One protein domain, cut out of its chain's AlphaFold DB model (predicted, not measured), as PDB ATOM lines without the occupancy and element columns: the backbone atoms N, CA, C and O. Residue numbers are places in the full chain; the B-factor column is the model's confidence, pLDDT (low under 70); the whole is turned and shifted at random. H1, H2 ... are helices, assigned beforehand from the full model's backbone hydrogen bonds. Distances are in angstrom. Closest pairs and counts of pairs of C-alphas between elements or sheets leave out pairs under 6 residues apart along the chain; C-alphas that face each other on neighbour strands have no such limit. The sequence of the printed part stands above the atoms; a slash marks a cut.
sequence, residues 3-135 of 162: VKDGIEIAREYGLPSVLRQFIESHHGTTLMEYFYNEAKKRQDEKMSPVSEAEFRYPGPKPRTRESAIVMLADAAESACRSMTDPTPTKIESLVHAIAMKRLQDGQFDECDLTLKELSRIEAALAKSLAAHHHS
ATOM      1  N   VAL A   3     -20.481 -31.884  -7.353       94.62
ATOM      2  CA  VAL A   3     -21.902 -31.494  -7.343       94.62
ATOM      3  C   VAL A   3     -22.155 -30.308  -6.402       94.62
ATOM      4  O   VAL A   3     -22.749 -29.308  -6.801       94.62
ATOM      5  N   LYS A   4     -21.684 -30.402  -5.151       93.56
ATOM      6  CA  LYS A   4     -21.851 -29.356  -4.131       93.56
ATOM      7  C   LYS A   4     -21.167 -28.063  -4.569       93.56
ATOM      8  O   LYS A   4     -21.792 -27.008  -4.537       93.56
ATOM      9  N   ASP A   5     -19.924 -28.179  -5.024       95.62
ATOM     10  CA  ASP A   5     -19.109 -27.040  -5.442       95.62
ATOM     11  C   ASP A   5     -19.752 -26.363  -6.673       95.62
ATOM     12  O   ASP A   5     -19.875 -25.141  -6.733       95.62
ATOM     13  N   GLY A   6     -20.280 -27.155  -7.618       96.38
ATOM     14  CA  GLY A   6     -21.023 -26.651  -8.775       96.38
ATOM     15  C   GLY A   6     -22.308 -25.904  -8.402       96.38
ATOM     16  O   GLY A   6     -22.619 -24.876  -9.003       96.38
ATOM     17  N   ILE A   7     -23.044 -26.372  -7.390       96.44
ATOM     18  CA  ILE A   7     -24.236 -25.681  -6.878       96.44
ATOM     19  C   ILE A   7     -23.878 -24.372  -6.167       96.44
ATOM     20  O   ILE A   7     -24.617 -23.395  -6.300       96.44
ATOM     21  N   GLU A   8     -22.780 -24.340  -5.412       96.69
ATOM     22  CA  GLU A   8     -22.290 -23.125  -4.751       96.69
ATOM     23  C   GLU A   8     -21.938 -22.047  -5.782       96.69
ATOM     24  O   GLU A   8     -22.499 -20.952  -5.717       96.69
ATOM     25  N   ILE A   9     -21.152 -22.399  -6.805       97.50
ATOM     26  CA  ILE A   9     -20.823 -21.499  -7.921       97.50
ATOM     27  C   ILE A   9     -22.101 -21.049  -8.639       97.50
ATOM     28  O   ILE A   9     -22.316 -19.863  -8.874       97.50
ATOM     29  N   ALA A  10     -23.010 -21.972  -8.956       96.94
ATOM     30  CA  ALA A  10     -24.244 -21.615  -9.647       96.94
ATOM     31  C   ALA A  10     -25.104 -20.620  -8.843       96.94
ATOM     32  O   ALA A  10     -25.762 -19.761  -9.428       96.94
ATOM     33  N   ARG A  11     -25.106 -20.705  -7.507       96.56
ATOM     34  CA  ARG A  11     -25.793 -19.731  -6.644       96.56
ATOM     35  C   ARG A  11     -25.081 -18.383  -6.624       96.56
ATOM     36  O   ARG A  11     -25.761 -17.368  -6.728       96.56
ATOM     37  N   GLU A  12     -23.756 -18.383  -6.512       97.75
ATOM     38  CA  GLU A  12     -22.931 -17.168  -6.503       97.75
ATOM     39  C   GLU A  12     -23.169 -16.314  -7.754       97.75
ATOM     40  O   GLU A  12     -23.374 -15.106  -7.658       97.75
ATOM     41  N   TYR A  13     -23.252 -16.956  -8.920       97.88
ATOM     42  CA  TYR A  13     -23.487 -16.287 -10.203       97.88
ATOM     43  C   TYR A  13     -24.972 -16.115 -10.559       97.88
ATOM     44  O   TYR A  13     -25.303 -15.720 -11.677       97.88
ATOM     45  N   GLY A  14     -25.890 -16.409  -9.632       97.19
ATOM     46  CA  GLY A  14     -27.321 -16.175  -9.830       97.19
ATOM     47  C   GLY A  14     -27.969 -17.054 -10.905       97.19
ATOM     48  O   GLY A  14     -28.954 -16.637 -11.518       97.19
ATOM     49  N   LEU A  15     -27.459 -18.269 -11.148       97.75
ATOM     50  CA  LEU A  15     -28.060 -19.175 -12.125       97.75
ATOM     51  C   LEU A  15     -29.506 -19.530 -11.719       97.75
ATOM     52  O   LEU A  15     -29.777 -19.866 -10.552       97.75
ATOM     53  N   PRO A  16     -30.441 -19.533 -12.689       97.19
ATOM     54  CA  PRO A  16     -31.814 -19.962 -12.471       97.19
ATOM     55  C   PRO A  16     -31.908 -21.331 -11.793       97.19
ATOM     56  O   PRO A  16     -31.094 -22.226 -12.036       97.19
ATOM     57  N   SER A  17     -32.938 -21.518 -10.964       94.00
ATOM     58  CA  SER A  17     -33.185 -22.782 -10.256       94.00
ATOM     59  C   SER A  17     -33.267 -23.980 -11.202       94.00
ATOM     60  O   SER A  17     -32.744 -25.037 -10.871       94.00
ATOM     61  N   VAL A  18     -33.841 -23.793 -12.393       94.19
ATOM     62  CA  VAL A  18     -33.929 -24.839 -13.421       94.19
ATOM     63  C   VAL A  18     -32.553 -25.350 -13.859       94.19
ATOM     64  O   VAL A  18     -32.380 -26.548 -14.029       94.19
ATOM     65  N   LEU A  19     -31.540 -24.481 -13.973       95.81
ATOM     66  CA  LEU A  19     -30.178 -24.905 -14.318       95.81
ATOM     67  C   LEU A  19     -29.490 -25.589 -13.138       95.81
ATOM     68  O   LEU A  19     -28.814 -26.601 -13.309       95.81
ATOM     69  N   ARG A  20     -29.708 -25.062 -11.929       95.50
ATOM     70  CA  ARG A  20     -29.192 -25.664 -10.694       95.50
ATOM     71  C   ARG A  20     -29.718 -27.084 -10.490       95.50
ATOM     72  O   ARG A  20     -28.952 -27.932 -10.053       95.50
ATOM     73  N   GLN A  21     -30.958 -27.362 -10.891       94.88
ATOM     74  CA  GLN A  21     -31.543 -28.699 -10.819       94.88
ATOM     75  C   GLN A  21     -30.735 -29.747 -11.603       94.88
ATOM     76  O   GLN A  21     -30.514 -30.852 -11.114       94.88
ATOM     77  N   PHE A  22     -30.247 -29.411 -12.800       97.19
ATOM     78  CA  PHE A  22     -29.402 -30.333 -13.563       97.19
ATOM     79  C   PHE A  22     -28.074 -30.602 -12.851       97.19
ATOM     80  O   PHE A  22     -27.623 -31.744 -12.791       97.19
ATOM     81  N   ILE A  23     -27.470 -29.566 -12.261       96.69
ATOM     82  CA  ILE A  23     -26.203 -29.693 -11.533       96.69
ATOM     83  C   ILE A  23     -26.372 -30.609 -10.319       96.69
ATOM     84  O   ILE A  23     -25.545 -31.489 -10.121       96.69
ATOM     85  N   GLU A  24     -27.430 -30.457  -9.524       96.00
ATOM     86  CA  GLU A  24     -27.625 -31.297  -8.333       96.00
ATOM     87  C   GLU A  24     -27.994 -32.746  -8.678       96.00
ATOM     88  O   GLU A  24     -27.545 -33.662  -7.993       96.00
ATOM     89  N   SER A  25     -28.776 -32.975  -9.743       96.75
ATOM     90  CA  SER A  25     -29.386 -34.286  -9.995       96.75
ATOM     91  C   SER A  25     -28.695 -35.138 -11.061       96.75
ATOM     92  O   SER A  25     -29.110 -36.280 -11.253       96.75
ATOM     93  N   HIS A  26     -27.695 -34.633 -11.797       97.25
ATOM     94  CA  HIS A  26     -27.132 -35.359 -12.954       97.25
ATOM     95  C   HIS A  26     -26.527 -36.727 -12.602       97.25
ATOM     96  O   HIS A  26     -26.523 -37.624 -13.440       97.25
ATOM     97  N   HIS A  27     -26.076 -36.930 -11.361       97.25
ATOM     98  CA  HIS A  27     -25.650 -38.245 -10.873       97.25
ATOM     99  C   HIS A  27     -26.695 -38.977 -10.032       97.25
ATOM    100  O   HIS A  27     -26.498 -40.154  -9.726       97.25
ATOM    101  N   GLY A  28     -27.791 -38.319  -9.651       97.44
ATOM    102  CA  GLY A  28     -28.787 -38.887  -8.752       97.44
ATOM    103  C   GLY A  28     -28.158 -39.428  -7.470       97.44
ATOM    104  O   GLY A  28     -27.310 -38.782  -6.859       97.44
ATOM    105  N   THR A  29     -28.530 -40.649  -7.096       97.69
ATOM    106  CA  THR A  29     -27.948 -41.382  -5.955       97.69
ATOM    107  C   THR A  29     -27.104 -42.576  -6.397       97.69
ATOM    108  O   THR A  29     -27.040 -43.611  -5.723       97.69
ATOM    109  N   THR A  30     -26.490 -42.459  -7.575       97.38
ATOM    110  CA  THR A  30     -25.737 -43.555  -8.190       97.38
ATOM    111  C   THR A  30     -24.492 -43.911  -7.382       97.38
ATOM    112  O   THR A  30     -23.936 -43.091  -6.647       97.38
ATOM    113  N   LEU A  31     -24.056 -45.163  -7.505       96.06
ATOM    114  CA  LEU A  31     -22.832 -45.649  -6.879       96.06
ATOM    115  C   LEU A  31     -21.595 -45.101  -7.606       96.06
ATOM    116  O   LEU A  31     -21.477 -45.206  -8.827       96.06
ATOM    117  N   MET A  32     -20.634 -44.580  -6.850       94.06
ATOM    118  CA  MET A  32     -19.308 -44.210  -7.335       94.06
ATOM    119  C   MET A  32     -18.441 -45.467  -7.502       94.06
ATOM    120  O   MET A  32     -17.552 -45.758  -6.701       94.06
ATOM    121  N   GLU A  33     -18.730 -46.236  -8.553       91.56
ATOM    122  CA  GLU A  33     -18.237 -47.606  -8.756       91.56
ATOM    123  C   GLU A  33     -16.723 -47.763  -8.652       91.56
ATOM    124  O   GLU A  33     -16.255 -48.727  -8.053       91.56
ATOM    125  N   TYR A  34     -15.949 -46.828  -9.211       89.06
ATOM    126  CA  TYR A  34     -14.490 -46.893  -9.141       89.06
ATOM    127  C   TYR A  34     -14.005 -46.901  -7.685       89.06
ATOM    128  O   TYR A  34     -13.280 -47.808  -7.281       89.06
ATOM    129  N   PHE A  35     -14.457 -45.934  -6.884       91.62
ATOM    130  CA  PHE A  35     -14.049 -45.808  -5.487       91.62
ATOM    131  C   PHE A  35     -14.573 -46.963  -4.633       91.62
ATOM    132  O   PHE A  35     -13.826 -47.487  -3.811       91.62
ATOM    133  N   TYR A  36     -15.808 -47.410  -4.874       93.12
ATOM    134  CA  TYR A  36     -16.374 -48.575  -4.193       93.12
ATOM    135  C   TYR A  36     -15.563 -49.850  -4.472       93.12
ATOM    136  O   TYR A  36     -15.195 -50.581  -3.552       93.12
ATOM    137  N   ASN A  37     -15.219 -50.100  -5.738       91.56
ATOM    138  CA  ASN A  37     -14.439 -51.272  -6.128       91.56
ATOM    139  C   ASN A  37     -13.001 -51.208  -5.595       91.56
ATOM    140  O   ASN A  37     -12.473 -52.226  -5.154       91.56
ATOM    141  N   GLU A  38     -12.369 -50.033  -5.599       91.75
ATOM    142  CA  GLU A  38     -11.048 -49.850  -4.992       91.75
ATOM    143  C   GLU A  38     -11.072 -50.073  -3.477       91.75
ATOM    144  O   GLU A  38     -10.173 -50.726  -2.946       91.75
ATOM    145  N   ALA A  39     -12.115 -49.611  -2.782       90.81
ATOM    146  CA  ALA A  39     -12.294 -49.877  -1.359       90.81
ATOM    147  C   ALA A  39     -12.468 -51.379  -1.080       90.81
ATOM    148  O   ALA A  39     -11.801 -51.911  -0.197       90.81
ATOM    149  N   LYS A  40     -13.272 -52.091  -1.884       90.44
ATOM    150  CA  LYS A  40     -13.432 -53.553  -1.763       90.44
ATOM    151  C   LYS A  40     -12.138 -54.323  -1.984       90.44
ATOM    152  O   LYS A  40     -11.886 -55.283  -1.270       90.44
ATOM    153  N   LYS A  41     -11.306 -53.923  -2.950       89.50
ATOM    154  CA  LYS A  41     -10.012 -54.589  -3.203       89.50
ATOM    155  C   LYS A  41      -9.028 -54.441  -2.043       89.50
ATOM    156  O   LYS A  41      -8.161 -55.290  -1.879       89.50
ATOM    157  N   ARG A  42      -9.129 -53.348  -1.283       87.31
ATOM    158  CA  ARG A  42      -8.279 -53.060  -0.117       87.31
ATOM    159  C   ARG A  42      -8.854 -53.613   1.186       87.31
ATOM    160  O   ARG A  42      -8.224 -53.459   2.226       87.31
ATOM    161  N   GLN A  43     -10.049 -54.196   1.141       82.56
ATOM    162  CA  GLN A  43     -10.703 -54.751   2.310       82.56
ATOM    163  C   GLN A  43     -10.022 -56.067   2.701       82.56
ATOM    164  O   GLN A  43     -10.016 -57.022   1.926       82.56
ATOM    165  N   ASP A  44      -9.492 -56.131   3.923       80.00
ATOM    166  CA  ASP A  44      -9.069 -57.398   4.519       80.00
ATOM    167  C   ASP A  44     -10.291 -58.291   4.773       80.00
ATOM    168  O   ASP A  44     -11.321 -57.824   5.261       80.00
ATOM    169  N   GLU A  45     -10.161 -59.603   4.549       73.94
ATOM    170  CA  GLU A  45     -11.242 -60.589   4.750       73.94
ATOM    171  C   GLU A  45     -11.809 -60.609   6.184       73.94
ATOM    172  O   GLU A  45     -12.900 -61.121   6.426       73.94
ATOM    173  N   LYS A  46     -11.074 -60.044   7.149       77.62
ATOM    174  CA  LYS A  46     -11.471 -59.940   8.562       77.62
ATOM    175  C   LYS A  46     -12.274 -58.676   8.887       77.62
ATOM    176  O   LYS A  46     -12.758 -58.553  10.011       77.62
ATOM    177  N   MET A  47     -12.387 -57.729   7.957       78.94
ATOM    178  CA  MET A  47     -13.150 -56.494   8.145       78.94
ATOM    179  C   MET A  47     -14.592 -56.645   7.667       78.94
ATOM    180  O   MET A  47     -14.894 -57.417   6.758       78.94
ATOM    181  N   SER A  48     -15.488 -55.857   8.262       80.38
ATOM    182  CA  SER A  48     -16.877 -55.753   7.818       80.38
ATOM    183  C   SER A  48     -16.968 -55.340   6.338       80.38
ATOM    184  O   SER A  48     -16.138 -54.543   5.896       80.38
ATOM    185  N   PRO A  49     -17.962 -55.849   5.578       84.06
ATOM    186  CA  PRO A  49     -18.165 -55.504   4.170       84.06
ATOM    187  C   PRO A  49     -18.197 -53.995   3.930       84.06
ATOM    188  O   PRO A  49     -18.891 -53.275   4.648       84.06
ATOM    189  N   VAL A  50     -17.497 -53.532   2.890       88.00
ATOM    190  CA  VAL A  50     -17.582 -52.133   2.445       88.00
ATOM    191  C   VAL A  50     -19.031 -51.803   2.072       88.00
ATOM    192  O   VAL A  50     -19.628 -52.457   1.211       88.00
ATOM    193  N   SER A  51     -19.593 -50.783   2.720       91.12
ATOM    194  CA  SER A  51     -20.977 -50.356   2.518       91.12
ATOM    195  C   SER A  51     -21.122 -49.560   1.225       91.12
ATOM    196  O   SER A  51     -20.429 -48.571   1.028       91.12
ATOM    197  N   GLU A  52     -22.065 -49.925   0.350       91.06
ATOM    198  CA  GLU A  52     -22.370 -49.116  -0.843       91.06
ATOM    199  C   GLU A  52     -22.872 -47.711  -0.498       91.06
ATOM    200  O   GLU A  52     -22.630 -46.771  -1.254       91.06
ATOM    201  N   ALA A  53     -23.570 -47.556   0.631       91.81
ATOM    202  CA  ALA A  53     -24.195 -46.293   1.014       91.81
ATOM    203  C   ALA A  53     -23.167 -45.164   1.197       91.81
ATOM    204  O   ALA A  53     -23.463 -44.011   0.898       91.81
ATOM    205  N   GLU A  54     -21.947 -45.501   1.620       92.38
ATOM    206  CA  GLU A  54     -20.844 -44.546   1.795       92.38
ATOM    207  C   GLU A  54     -20.260 -44.065   0.457       92.38
ATOM    208  O   GLU A  54     -19.586 -43.037   0.404       92.38
ATOM    209  N   PHE A  55     -20.538 -44.785  -0.632       94.56
ATOM    210  CA  PHE A  55     -20.013 -44.508  -1.969       94.56
ATOM    211  C   PHE A  55     -21.095 -44.037  -2.940       94.56
ATOM    212  O   PHE A  55     -20.847 -43.974  -4.143       94.56
ATOM    213  N   ARG A  56     -22.293 -43.703  -2.462       95.81
ATOM    214  CA  ARG A  56     -23.356 -43.147  -3.303       95.81
ATOM    215  C   ARG A  56     -23.343 -41.629  -3.274       95.81
ATOM    216  O   ARG A  56     -23.022 -41.008  -2.263       95.81
ATOM    217  N   TYR A  57     -23.720 -41.029  -4.396       96.06
ATOM    218  CA  TYR A  57     -24.011 -39.601  -4.417       96.06
ATOM    219  C   TYR A  57     -25.187 -39.285  -3.479       96.06
ATOM    220  O   TYR A  57     -26.128 -40.079  -3.389       96.06
ATOM    221  N   PRO A  58     -25.175 -38.124  -2.799       93.94
ATOM    222  CA  PRO A  58     -26.231 -37.755  -1.857       93.94
ATOM    223  C   PRO A  58     -27.574 -37.439  -2.537       93.94
ATOM    224  O   PRO A  58     -28.583 -37.305  -1.849       93.94
ATOM    225  N   GLY A  59     -27.608 -37.321  -3.869       93.88
ATOM    226  CA  GLY A  59     -28.800 -36.932  -4.613       93.88
ATOM    227  C   GLY A  59     -29.021 -35.417  -4.685       93.88
ATOM    228  O   GLY A  59     -28.108 -34.640  -4.383       93.88
ATOM    229  N   PRO A  60     -30.235 -34.993  -5.086       96.94
ATOM    230  CA  PRO A  60     -31.445 -35.814  -5.266       96.94
ATOM    231  C   PRO A  60     -31.439 -36.655  -6.554       96.94
ATOM    232  O   PRO A  60     -30.682 -36.372  -7.481       96.94
ATOM    233  N   LYS A  61     -32.320 -37.666  -6.638       98.31
ATOM    234  CA  LYS A  61     -32.641 -38.331  -7.914       98.31
ATOM    235  C   LYS A  61     -33.232 -37.312  -8.913       98.31
ATOM    236  O   LYS A  61     -33.785 -36.291  -8.491       98.31
ATOM    237  N   PRO A  62     -33.131 -37.549 -10.233       97.94
ATOM    238  CA  PRO A  62     -33.856 -36.778 -11.234       97.94
ATOM    239  C   PRO A  62     -35.345 -36.656 -10.903       97.94
ATOM    240  O   PRO A  62     -36.018 -37.658 -10.694       97.94
ATOM    241  N   ARG A  63     -35.857 -35.421 -10.910       96.62
ATOM    242  CA  ARG A  63     -37.283 -35.118 -10.667       96.62
ATOM    243  C   ARG A  63     -38.056 -34.705 -11.914       96.62
ATOM    244  O   ARG A  63     -39.252 -34.453 -11.872       96.62
ATOM    245  N   THR A  64     -37.351 -34.580 -13.030       97.00
ATOM    246  CA  THR A  64     -37.902 -34.189 -14.325       97.00
ATOM    247  C   THR A  64     -37.359 -35.123 -15.394       97.00
ATOM    248  O   THR A  64     -36.293 -35.731 -15.233       97.00
ATOM    249  N   ARG A  65     -38.091 -35.233 -16.506       97.44
ATOM    250  CA  ARG A  65     -37.657 -36.027 -17.663       97.44
ATOM    251  C   ARG A  65     -36.355 -35.474 -18.231       97.44
ATOM    252  O   ARG A  65     -35.461 -36.234 -18.582       97.44
ATOM    253  N   GLU A  66     -36.217 -34.155 -18.246       97.50
ATOM    254  CA  GLU A  66     -35.033 -33.445 -18.708       97.50
ATOM    255  C   GLU A  66     -33.806 -33.807 -17.861       97.50
ATOM    256  O   GLU A  66     -32.756 -34.127 -18.420       97.50
ATOM    257  N   SER A  67     -33.919 -33.820 -16.527       97.31
ATOM    258  CA  SER A  67     -32.809 -34.223 -15.652       97.31
ATOM    259  C   SER A  67     -32.406 -35.685 -15.856       97.31
ATOM    260  O   SER A  67     -31.217 -36.000 -15.819       97.31
ATOM    261  N   ALA A  68     -33.368 -36.579 -16.107       98.12
ATOM    262  CA  ALA A  68     -33.081 -37.980 -16.416       98.12
ATOM    263  C   ALA A  68     -32.365 -38.132 -17.770       98.12
ATOM    264  O   ALA A  68     -31.422 -38.917 -17.888       98.12
ATOM    265  N   ILE A  69     -32.752 -37.336 -18.774       98.38
ATOM    266  CA  ILE A  69     -32.058 -37.273 -20.068       98.38
ATOM    267  C   ILE A  69     -30.612 -36.812 -19.878       98.38
ATOM    268  O   ILE A  69     -29.707 -37.439 -20.424       98.38
ATOM    269  N   VAL A  70     -30.378 -35.757 -19.088       98.25
ATOM    270  CA  VAL A  70     -29.021 -35.254 -18.808       98.25
ATOM    271  C   VAL A  70     -28.175 -36.306 -18.094       98.25
ATOM    272  O   VAL A  70     -27.044 -36.539 -18.510       98.25
ATOM    273  N   MET A  71     -28.726 -36.998 -17.090       98.31
ATOM    274  CA  MET A  71     -28.046 -38.109 -16.412       98.31
ATOM    275  C   MET A  71     -27.600 -39.202 -17.395       98.31
ATOM    276  O   MET A  71     -26.473 -39.696 -17.313       98.31
ATOM    277  N   LEU A  72     -28.483 -39.613 -18.310       98.56
ATOM    278  CA  LEU A  72     -28.169 -40.644 -19.300       98.56
ATOM    279  C   LEU A  72     -27.137 -40.160 -20.318       98.56
ATOM    280  O   LEU A  72     -26.216 -40.905 -20.646       98.56
ATOM    281  N   ALA A  73     -27.272 -38.924 -20.796       98.31
ATOM    282  CA  ALA A  73     -26.362 -38.332 -21.766       98.31
ATOM    283  C   ALA A  73     -24.939 -38.182 -21.205       98.31
ATOM    284  O   ALA A  73     -23.989 -38.583 -21.872       98.31
ATOM    285  N   ASP A  74     -24.802 -37.664 -19.979       97.44
ATOM    286  CA  ASP A  74     -23.518 -37.503 -19.281       97.44
ATOM    287  C   ASP A  74     -22.794 -38.845 -19.112       97.44
ATOM    288  O   ASP A  74     -21.636 -39.005 -19.513       97.44
ATOM    289  N   ALA A  75     -23.510 -39.847 -18.593       97.50
ATOM    290  CA  ALA A  75     -22.958 -41.177 -18.379       97.50
ATOM    291  C   ALA A  75     -22.580 -41.868 -19.700       97.50
ATOM    292  O   ALA A  75     -21.510 -42.471 -19.792       97.50
ATOM    293  N   ALA A  76     -23.441 -41.782 -20.718       97.81
ATOM    294  CA  ALA A  76     -23.201 -42.406 -22.014       97.81
ATOM    295  C   ALA A  76     -22.031 -41.755 -22.760       97.81
ATOM    296  O   ALA A  76     -21.179 -42.476 -23.272       97.81
ATOM    297  N   GLU A  77     -21.938 -40.422 -22.785       96.75
ATOM    298  CA  GLU A  77     -20.824 -39.718 -23.428       96.75
ATOM    299  C   GLU A  77     -19.497 -40.024 -22.732       96.75
ATOM    300  O   GLU A  77     -18.543 -40.428 -23.399       96.75
ATOM    301  N   SER A  78     -19.460 -39.928 -21.399       94.56
ATOM    302  CA  SER A  78     -18.258 -40.221 -20.612       94.56
ATOM    303  C   SER A  78     -17.767 -41.651 -20.846       94.56
ATOM    304  O   SER A  78     -16.575 -41.884 -21.068       94.56
ATOM    305  N   ALA A  79     -18.688 -42.621 -20.849       94.81
ATOM    306  CA  ALA A  79     -18.356 -44.015 -21.107       94.81
ATOM    307  C   ALA A  79     -17.895 -44.227 -22.559       94.81
ATOM    308  O   ALA A  79     -16.841 -44.829 -22.768       94.81
ATOM    309  N   CYS A  80     -18.604 -43.675 -23.552       95.00
ATOM    310  CA  CYS A  80     -18.219 -43.757 -24.964       95.00
ATOM    311  C   CYS A  80     -16.834 -43.164 -25.227       95.00
ATOM    312  O   CYS A  80     -16.030 -43.775 -25.929       95.00
ATOM    313  N   ARG A  81     -16.519 -42.010 -24.628       92.88
ATOM    314  CA  ARG A  81     -15.219 -41.337 -24.757       92.88
ATOM    315  C   ARG A  81     -14.055 -42.211 -24.284       92.88
ATOM    316  O   ARG A  81     -12.955 -42.094 -24.817       92.88
ATOM    317  N   SER A  82     -14.293 -43.077 -23.301       91.38
ATOM    318  CA  SER A  82     -13.282 -43.988 -22.751       91.38
ATOM    319  C   SER A  82     -13.110 -45.297 -23.537       91.38
ATOM    320  O   SER A  82     -12.210 -46.080 -23.234       91.38
ATOM    321  N   MET A  83     -13.947 -45.556 -24.547       90.94
ATOM    322  CA  MET A  83     -13.863 -46.769 -25.361       90.94
ATOM    323  C   MET A  83     -12.730 -46.684 -26.388       90.94
ATOM    324  O   MET A  83     -12.621 -45.714 -27.131       90.94
ATOM    325  N   THR A  84     -11.948 -47.758 -26.516       89.44
ATOM    326  CA  THR A  84     -10.869 -47.851 -27.517       89.44
ATOM    327  C   THR A  84     -11.382 -47.895 -28.962       89.44
ATOM    328  O   THR A  84     -10.724 -47.390 -29.863       89.44
ATOM    329  N   ASP A  85     -12.547 -48.506 -29.195       87.94
ATOM    330  CA  ASP A  85     -13.140 -48.688 -30.528       87.94
ATOM    331  C   ASP A  85     -14.675 -48.559 -30.452       87.94
ATOM    332  O   ASP A  85     -15.380 -49.557 -30.240       87.94
ATOM    333  N   PRO A  86     -15.205 -47.323 -30.530       91.12
ATOM    334  CA  PRO A  86     -16.624 -47.032 -30.361       91.12
ATOM    335  C   PRO A  86     -17.410 -47.267 -31.663       91.12
ATOM    336  O   PRO A  86     -17.851 -46.334 -32.335       91.12
ATOM    337  N   THR A  87     -17.608 -48.531 -32.047       93.25
ATOM    338  CA  THR A  87     -18.491 -48.877 -33.180       93.25
ATOM    339  C   THR A  87     -19.962 -48.582 -32.851       93.25
ATOM    340  O   THR A  87     -20.330 -48.611 -31.672       93.25
ATOM    341  N   PRO A  88     -20.846 -48.346 -33.845       94.19
ATOM    342  CA  PRO A  88     -22.241 -47.985 -33.574       94.19
ATOM    343  C   PRO A  88     -22.973 -49.034 -32.725       94.19
ATOM    344  O   PRO A  88     -23.650 -48.683 -31.766       94.19
ATOM    345  N   THR A  89     -22.753 -50.324 -32.999       95.06
ATOM    346  CA  THR A  89     -23.337 -51.436 -32.230       95.06
ATOM    347  C   THR A  89     -22.844 -51.477 -30.782       95.06
ATOM    348  O   THR A  89     -23.624 -51.740 -29.865       95.06
ATOM    349  N   LYS A  90     -21.550 -51.206 -30.546       95.81
ATOM    350  CA  LYS A  90     -20.995 -51.158 -29.185       95.81
ATOM    351  C   LYS A  90     -21.532 -49.953 -28.412       95.81
ATOM    352  O   LYS A  90     -21.839 -50.093 -27.234       95.81
ATOM    353  N   ILE A  91     -21.675 -48.800 -29.070       97.00
ATOM    354  CA  ILE A  91     -22.292 -47.600 -28.487       97.00
ATOM    355  C   ILE A  91     -23.746 -47.886 -28.101       97.00
ATOM    356  O   ILE A  91     -24.139 -47.590 -26.980       97.00
ATOM    357  N   GLU A  92     -24.532 -48.493 -28.991       97.44
ATOM    358  CA  GLU A  92     -25.928 -48.852 -28.714       97.44
ATOM    359  C   GLU A  92     -26.042 -49.784 -27.501       97.44
ATOM    360  O   GLU A  92     -26.801 -49.509 -26.573       97.44
ATOM    361  N   SER A  93     -25.208 -50.829 -27.456       97.94
ATOM    362  CA  SER A  93     -25.162 -51.761 -26.323       97.94
ATOM    363  C   SER A  93     -24.754 -51.068 -25.018       97.94
ATOM    364  O   SER A  93     -25.299 -51.372 -23.958       97.94
ATOM    365  N   LEU A  94     -23.811 -50.123 -25.083       97.94
ATOM    366  CA  LEU A  94     -23.367 -49.345 -23.928       97.94
ATOM    367  C   LEU A  94     -24.474 -48.422 -23.405       97.94
ATOM    368  O   LEU A  94     -24.736 -48.413 -22.203       97.94
ATOM    369  N   VAL A  95     -25.130 -47.666 -24.291       98.50
ATOM    370  CA  VAL A  95     -26.247 -46.785 -23.921       98.50
ATOM    371  C   VAL A  95     -27.360 -47.599 -23.267       98.50
ATOM    372  O   VAL A  95     -27.843 -47.214 -22.201       98.50
ATOM    373  N   HIS A  96     -27.699 -48.754 -23.843       98.56
ATOM    374  CA  HIS A  96     -28.695 -49.657 -23.277       98.56
ATOM    375  C   HIS A  96     -28.302 -50.159 -21.881       98.56
ATOM    376  O   HIS A  96     -29.087 -50.076 -20.937       98.56
ATOM    377  N   ALA A  97     -27.059 -50.620 -21.710       98.44
ATOM    378  CA  ALA A  97     -26.566 -51.091 -20.418       98.44
ATOM    379  C   ALA A  97     -26.614 -49.995 -19.339       98.44
ATOM    380  O   ALA A  97     -27.013 -50.259 -18.204       98.44
ATOM    381  N   ILE A  98     -26.253 -48.755 -19.688       98.44
ATOM    382  CA  ILE A  98     -26.345 -47.603 -18.782       98.44
ATOM    383  C   ILE A  98     -27.806 -47.327 -18.418       98.44
ATOM    384  O   ILE A  98     -28.118 -47.199 -17.234       98.44
ATOM    385  N   ALA A  99     -28.705 -47.276 -19.403       98.56
ATOM    386  CA  ALA A  99     -30.127 -47.033 -19.175       98.56
ATOM    387  C   ALA A  99     -30.745 -48.082 -18.243       98.56
ATOM    388  O   ALA A  99     -31.394 -47.726 -17.257       98.56
ATOM    389  N   MET A 100     -30.472 -49.365 -18.493       98.50
ATOM    390  CA  MET A 100     -30.962 -50.460 -17.655       98.50
ATOM    391  C   MET A 100     -30.379 -50.413 -16.247       98.50
ATOM    392  O   MET A 100     -31.111 -50.611 -15.281       98.50
ATOM    393  N   LYS A 101     -29.097 -50.071 -16.100       98.12
ATOM    394  CA  LYS A 101     -28.478 -49.911 -14.782       98.12
ATOM    395  C   LYS A 101     -29.132 -48.793 -13.973       98.12
ATOM    396  O   LYS A 101     -29.389 -48.974 -12.788       98.12
ATOM    397  N   ARG A 102     -29.415 -47.641 -14.592       98.25
ATOM    398  CA  ARG A 102     -30.099 -46.519 -13.922       98.25
ATOM    399  C   ARG A 102     -31.540 -46.868 -13.559       98.25
ATOM    400  O   ARG A 102     -31.975 -46.529 -12.462       98.25
ATOM    401  N   LEU A 103     -32.236 -47.590 -14.438       98.12
ATOM    402  CA  LEU A 103     -33.582 -48.093 -14.177       98.12
ATOM    403  C   LEU A 103     -33.600 -49.071 -12.990       98.12
ATOM    404  O   LEU A 103     -34.403 -48.910 -12.081       98.12
ATOM    405  N   GLN A 104     -32.689 -50.047 -12.966       98.12
ATOM    406  CA  GLN A 104     -32.581 -51.044 -11.891       98.12
ATOM    407  C   GLN A 104     -32.143 -50.440 -10.549       98.12
ATOM    408  O   GLN A 104     -32.554 -50.927  -9.501       98.12
ATOM    409  N   ASP A 105     -31.341 -49.373 -10.573       97.75
ATOM    410  CA  ASP A 105     -30.920 -48.614  -9.384       97.75
ATOM    411  C   ASP A 105     -31.996 -47.609  -8.904       97.75
ATOM    412  O   ASP A 105     -31.744 -46.798  -8.012       97.75
ATOM    413  N   GLY A 106     -33.190 -47.621  -9.513       98.12
ATOM    414  CA  GLY A 106     -34.320 -46.763  -9.145       98.12
ATOM    415  C   GLY A 106     -34.079 -45.274  -9.404       98.12
ATOM    416  O   GLY A 106     -34.711 -44.417  -8.791       98.12
ATOM    417  N   GLN A 107     -33.139 -44.902 -10.278       98.56
ATOM    418  CA  GLN A 107     -32.794 -43.487 -10.488       98.56
ATOM    419  C   GLN A 107     -33.928 -42.679 -11.130       98.56
ATOM    420  O   GLN A 107     -33.909 -41.454 -11.071       98.56
ATOM    421  N   PHE A 108     -34.923 -43.345 -11.714       98.38
ATOM    422  CA  PHE A 108     -36.065 -42.706 -12.369       98.38
ATOM    423  C   PHE A 108     -37.343 -42.719 -11.519       98.38
ATOM    424  O   PHE A 108     -38.377 -42.271 -11.993       98.38
ATOM    425  N   ASP A 109     -37.286 -43.181 -10.263       98.06
ATOM    426  CA  ASP A 109     -38.473 -43.312  -9.396       98.06
ATOM    427  C   ASP A 109     -39.135 -41.967  -9.044       98.06
ATOM    428  O   ASP A 109     -40.297 -41.929  -8.648       98.06
ATOM    429  N   GLU A 110     -38.387 -40.864  -9.140       97.75
ATOM    430  CA  GLU A 110     -38.848 -39.515  -8.787       97.75
ATOM    431  C   GLU A 110     -39.199 -38.654 -10.012       97.75
ATOM    432  O   GLU A 110     -39.510 -37.473  -9.850       97.75
ATOM    433  N   CYS A 111     -39.166 -39.206 -11.231       95.88
ATOM    434  CA  CYS A 111     -39.567 -38.489 -12.439       95.88
ATOM    435  C   CYS A 111     -40.578 -39.274 -13.281       95.88
ATOM    436  O   CYS A 111     -40.555 -40.498 -13.346       95.88
ATOM    437  N   ASP A 112     -41.444 -38.551 -13.994       95.12
ATOM    438  CA  ASP A 112     -42.483 -39.139 -14.849       95.12
ATOM    439  C   ASP A 112     -41.921 -39.624 -16.203       95.12
ATOM    440  O   ASP A 112     -42.422 -39.259 -17.268       95.12
ATOM    441  N   LEU A 113     -40.830 -40.399 -16.185       97.19
ATOM    442  CA  LEU A 113     -40.220 -40.963 -17.387       97.19
ATOM    443  C   LEU A 113     -40.829 -42.330 -17.712       97.19
ATOM    444  O   LEU A 113     -40.669 -43.302 -16.978       97.19
ATOM    445  N   THR A 114     -41.493 -42.436 -18.859       98.12
ATOM    446  CA  THR A 114     -42.057 -43.715 -19.313       98.12
ATOM    447  C   THR A 114     -40.998 -44.607 -19.967       98.12
ATOM    448  O   THR A 114     -40.053 -44.120 -20.586       98.12
ATOM    449  N   LEU A 115     -41.201 -45.932 -19.959       98.12
ATOM    450  CA  LEU A 115     -40.326 -46.866 -20.693       98.12
ATOM    451  C   LEU A 115     -40.280 -46.567 -22.201       98.12
ATOM    452  O   LEU A 115     -39.243 -46.719 -22.838       98.12
ATOM    453  N   LYS A 116     -41.388 -46.078 -22.772       98.50
ATOM    454  CA  LYS A 116     -41.438 -45.647 -24.175       98.50
ATOM    455  C   LYS A 116     -40.537 -44.437 -24.430       98.50
ATOM    456  O   LYS A 116     -39.905 -44.359 -25.481       98.50
ATOM    457  N   GLU A 117     -40.505 -43.473 -23.513       98.50
ATOM    458  CA  GLU A 117     -39.583 -42.338 -23.596       98.50
ATOM    459  C   GLU A 117     -38.139 -42.788 -23.378       98.50
ATOM    460  O   GLU A 117     -37.283 -42.367 -24.149       98.50
ATOM    461  N   LEU A 118     -37.882 -43.696 -22.430       98.56
ATOM    462  CA  LEU A 118     -36.553 -44.268 -22.199       98.56
ATOM    463  C   LEU A 118     -35.984 -44.896 -23.480       98.56
ATOM    464  O   LEU A 118     -34.911 -44.492 -23.919       98.56
ATOM    465  N   SER A 119     -36.751 -45.743 -24.174       98.44
ATOM    466  CA  SER A 119     -36.309 -46.330 -25.449       98.44
ATOM    467  C   SER A 119     -36.050 -45.283 -26.542       98.44
ATOM    468  O   SER A 119     -35.143 -45.438 -27.358       98.44
ATOM    469  N   ARG A 120     -36.825 -44.188 -26.574       98.69
ATOM    470  CA  ARG A 120     -36.584 -43.077 -27.514       98.69
ATOM    471  C   ARG A 120     -35.302 -42.319 -27.177       98.69
ATOM    472  O   ARG A 120     -34.595 -41.912 -28.097       98.69
ATOM    473  N   ILE A 121     -35.021 -42.126 -25.890       98.56
ATOM    474  CA  ILE A 121     -33.793 -41.492 -25.405       98.56
ATOM    475  C   ILE A 121     -32.592 -42.365 -25.765       98.56
ATOM    476  O   ILE A 121     -31.654 -41.856 -26.370       98.56
ATOM    477  N   GLU A 122     -32.646 -43.671 -25.485       98.56
ATOM    478  CA  GLU A 122     -31.591 -44.629 -25.837       98.56
ATOM    479  C   GLU A 122     -31.250 -44.564 -27.332       98.56
ATOM    480  O   GLU A 122     -30.096 -44.335 -27.698       98.56
ATOM    481  N   ALA A 123     -32.261 -44.659 -28.203       98.44
ATOM    482  CA  ALA A 123     -32.067 -44.586 -29.649       98.44
ATOM    483  C   ALA A 123     -31.481 -43.236 -30.106       98.44
ATOM    484  O   ALA A 123     -30.611 -43.190 -30.981       98.44
ATOM    485  N   ALA A 124     -31.935 -42.124 -29.518       98.56
ATOM    486  CA  ALA A 124     -31.442 -40.790 -29.851       98.56
ATOM    487  C   ALA A 124     -29.986 -40.580 -29.400       98.56
ATOM    488  O   ALA A 124     -29.184 -40.033 -30.166       98.56
ATOM    489  N   LEU A 125     -29.631 -41.044 -28.200       98.31
ATOM    490  CA  LEU A 125     -28.270 -40.978 -27.667       98.31
ATOM    491  C   LEU A 125     -27.324 -41.860 -28.478       98.31
ATOM    492  O   LEU A 125     -26.300 -41.364 -28.944       98.31
ATOM    493  N   ALA A 126     -27.693 -43.118 -28.730       97.81
ATOM    494  CA  ALA A 126     -26.881 -44.042 -29.515       97.81
ATOM    495  C   ALA A 126     -26.592 -43.486 -30.918       97.81
ATOM    496  O   ALA A 126     -25.439 -43.454 -31.350       97.81
ATOM    497  N   LYS A 127     -27.615 -42.952 -31.598       96.75
ATOM    498  CA  LYS A 127     -27.458 -42.302 -32.906       96.75
ATOM    499  C   LYS A 127     -26.521 -41.092 -32.845       96.75
ATOM    500  O   LYS A 127     -25.651 -40.951 -33.703       96.75
ATOM    501  N   SER A 128     -26.705 -40.217 -31.858       96.50
ATOM    502  CA  SER A 128     -25.924 -38.979 -31.724       96.50
ATOM    503  C   SER A 128     -24.458 -39.266 -31.401       96.50
ATOM    504  O   SER A 128     -23.564 -38.698 -32.026       96.50
ATOM    505  N   LEU A 129     -24.204 -40.201 -30.484       96.00
ATOM    506  CA  LEU A 129     -22.860 -40.630 -30.101       96.00
ATOM    507  C   LEU A 129     -22.161 -41.364 -31.249       96.00
ATOM    508  O   LEU A 129     -21.009 -41.057 -31.554       96.00
ATOM    509  N   ALA A 130     -22.857 -42.259 -31.959       93.81
ATOM    510  CA  ALA A 130     -22.301 -42.904 -33.147       93.81
ATOM    511  C   ALA A 130     -21.899 -41.867 -34.206       93.81
ATOM    512  O   ALA A 130     -20.781 -41.912 -34.714       93.81
ATOM    513  N   ALA A 131     -22.749 -40.877 -34.488       92.50
ATOM    514  CA  ALA A 131     -22.403 -39.801 -35.413       92.50
ATOM    515  C   ALA A 131     -21.188 -38.986 -34.930       92.50
ATOM    516  O   ALA A 131     -20.297 -38.691 -35.728       92.50
ATOM    517  N   HIS A 132     -21.107 -38.665 -33.636       90.06
ATOM    518  CA  HIS A 132     -19.991 -37.912 -33.060       90.06
ATOM    519  C   HIS A 132     -18.647 -38.651 -33.180       90.06
ATOM    520  O   HIS A 132     -17.635 -38.043 -33.530       90.06
ATOM    521  N   HIS A 133     -18.634 -39.965 -32.942       85.56
ATOM    522  CA  HIS A 133     -17.407 -40.765 -32.967       85.56
ATOM    523  C   HIS A 133     -17.009 -41.256 -34.372       85.56
ATOM    524  O   HIS A 133     -15.819 -41.428 -34.624       85.56
ATOM    525  N   HIS A 134     -17.956 -41.417 -35.308       75.50
ATOM    526  CA  HIS A 134     -17.674 -41.858 -36.691       75.50
ATOM    527  C   HIS A 134     -17.450 -40.718 -37.691       75.50
ATOM    528  O   HIS A 134     -16.824 -40.926 -38.724       75.50
ATOM    529  N   SER A 135     -17.882 -39.489 -37.399       57.41
ATOM    530  CA  SER A 135     -17.569 -38.320 -38.246       57.41
ATOM    531  C   SER A 135     -16.095 -37.887 -38.178       57.41
ATOM    532  O   SER A 135     -15.665 -37.037 -38.954       57.41
TER     533      SER A 135
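Overview. This is residues 3 to 135 of the 162 residues of the protein "HD domain-containing protein" of Phycisphaerales bacterium (UniProt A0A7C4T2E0). Three long helices, H5, H6 and H7, pack on one another with their centres in a triangle; a small helical hairpin, H1 and H2, is joined to this body where H2 touches the first part of H5. Short H3 and H4 make a separate arm, whose loop, residues 43 to 48, sticks out free. The printed part has 133 residues with seven named helices, H1 to H7 in order, and no named strand: the class is all helix. It is only just compact, close to loose, with a radius of gyration of the C-alphas of 16.6 A and spans of 50 by 41 by 27 A.

Arrangement. Begin with H1, residues 3 to 12, and H2, residues 17 to 25: this helical hairpin touches, closest at the C-alphas of Val 3 and Glu 24, 5.8 A apart, at a shallow tilt of 16 degrees, opposite ways. Next look at H3, residues 33 to 41, and H4, residues 52 to 55, which touch, closest at the C-alphas of Tyr 36 and Phe 55, 5.9 A apart; both are apart from the other five helices. Then comes the hub, H5, residues 65 to 81, which touches H2 with residues 67 to 71 alone; the closest C-alphas, of Phe 22 and Ser 67, are 5.6 A apart, at a steep tilt of 49 degrees, the same way. H6, residues 88 to 104, touches H5 at a steep tilt of 47 degrees, opposite ways, closest at the C-alphas of Ala 76 and Val 95, 5.7 A apart. H7, residues 115 to 134, forms a helical hairpin with H6; their closest C-alphas, of Glu 92 and Ala 126, are 5.0 A apart, and the tilt of 36 degrees is only just steep. H7 touches H5 with residues 121 to 129 alone, closest at the C-alphas of Ala 73 and Leu 125, 6.7 A apart, at a tilt of 34 degrees, only just shallow, the same way. In H1, H3, H5, H6 and H7 every O i to N i+4 pair is within hydrogen-bond range, in H2 4 of 5 are, and H4 is too short for such a pair.

Along the chain. Find C-alpha 3 at (-21.902, -31.494, -7.343), where H1 begins; it runs 14.4 A. H2 and H3 each measure 12.1 A, and H4 5.3 A. H5 starts at C-alpha 65, (-37.657, -36.027, -17.663), and runs 24.1 A; H6 runs 24.2 A. H7, 28.2 A long, ends at C-alpha 134, (-17.674, -41.858, -36.691).

Size, cuts and confidence. The C-alphas of Lys 46 and Ser 135 are the two farthest apart, 51.9 A. The printed part has no cut and no long link. Its mean pLDDT is 94.5, and residue 135 is under 70.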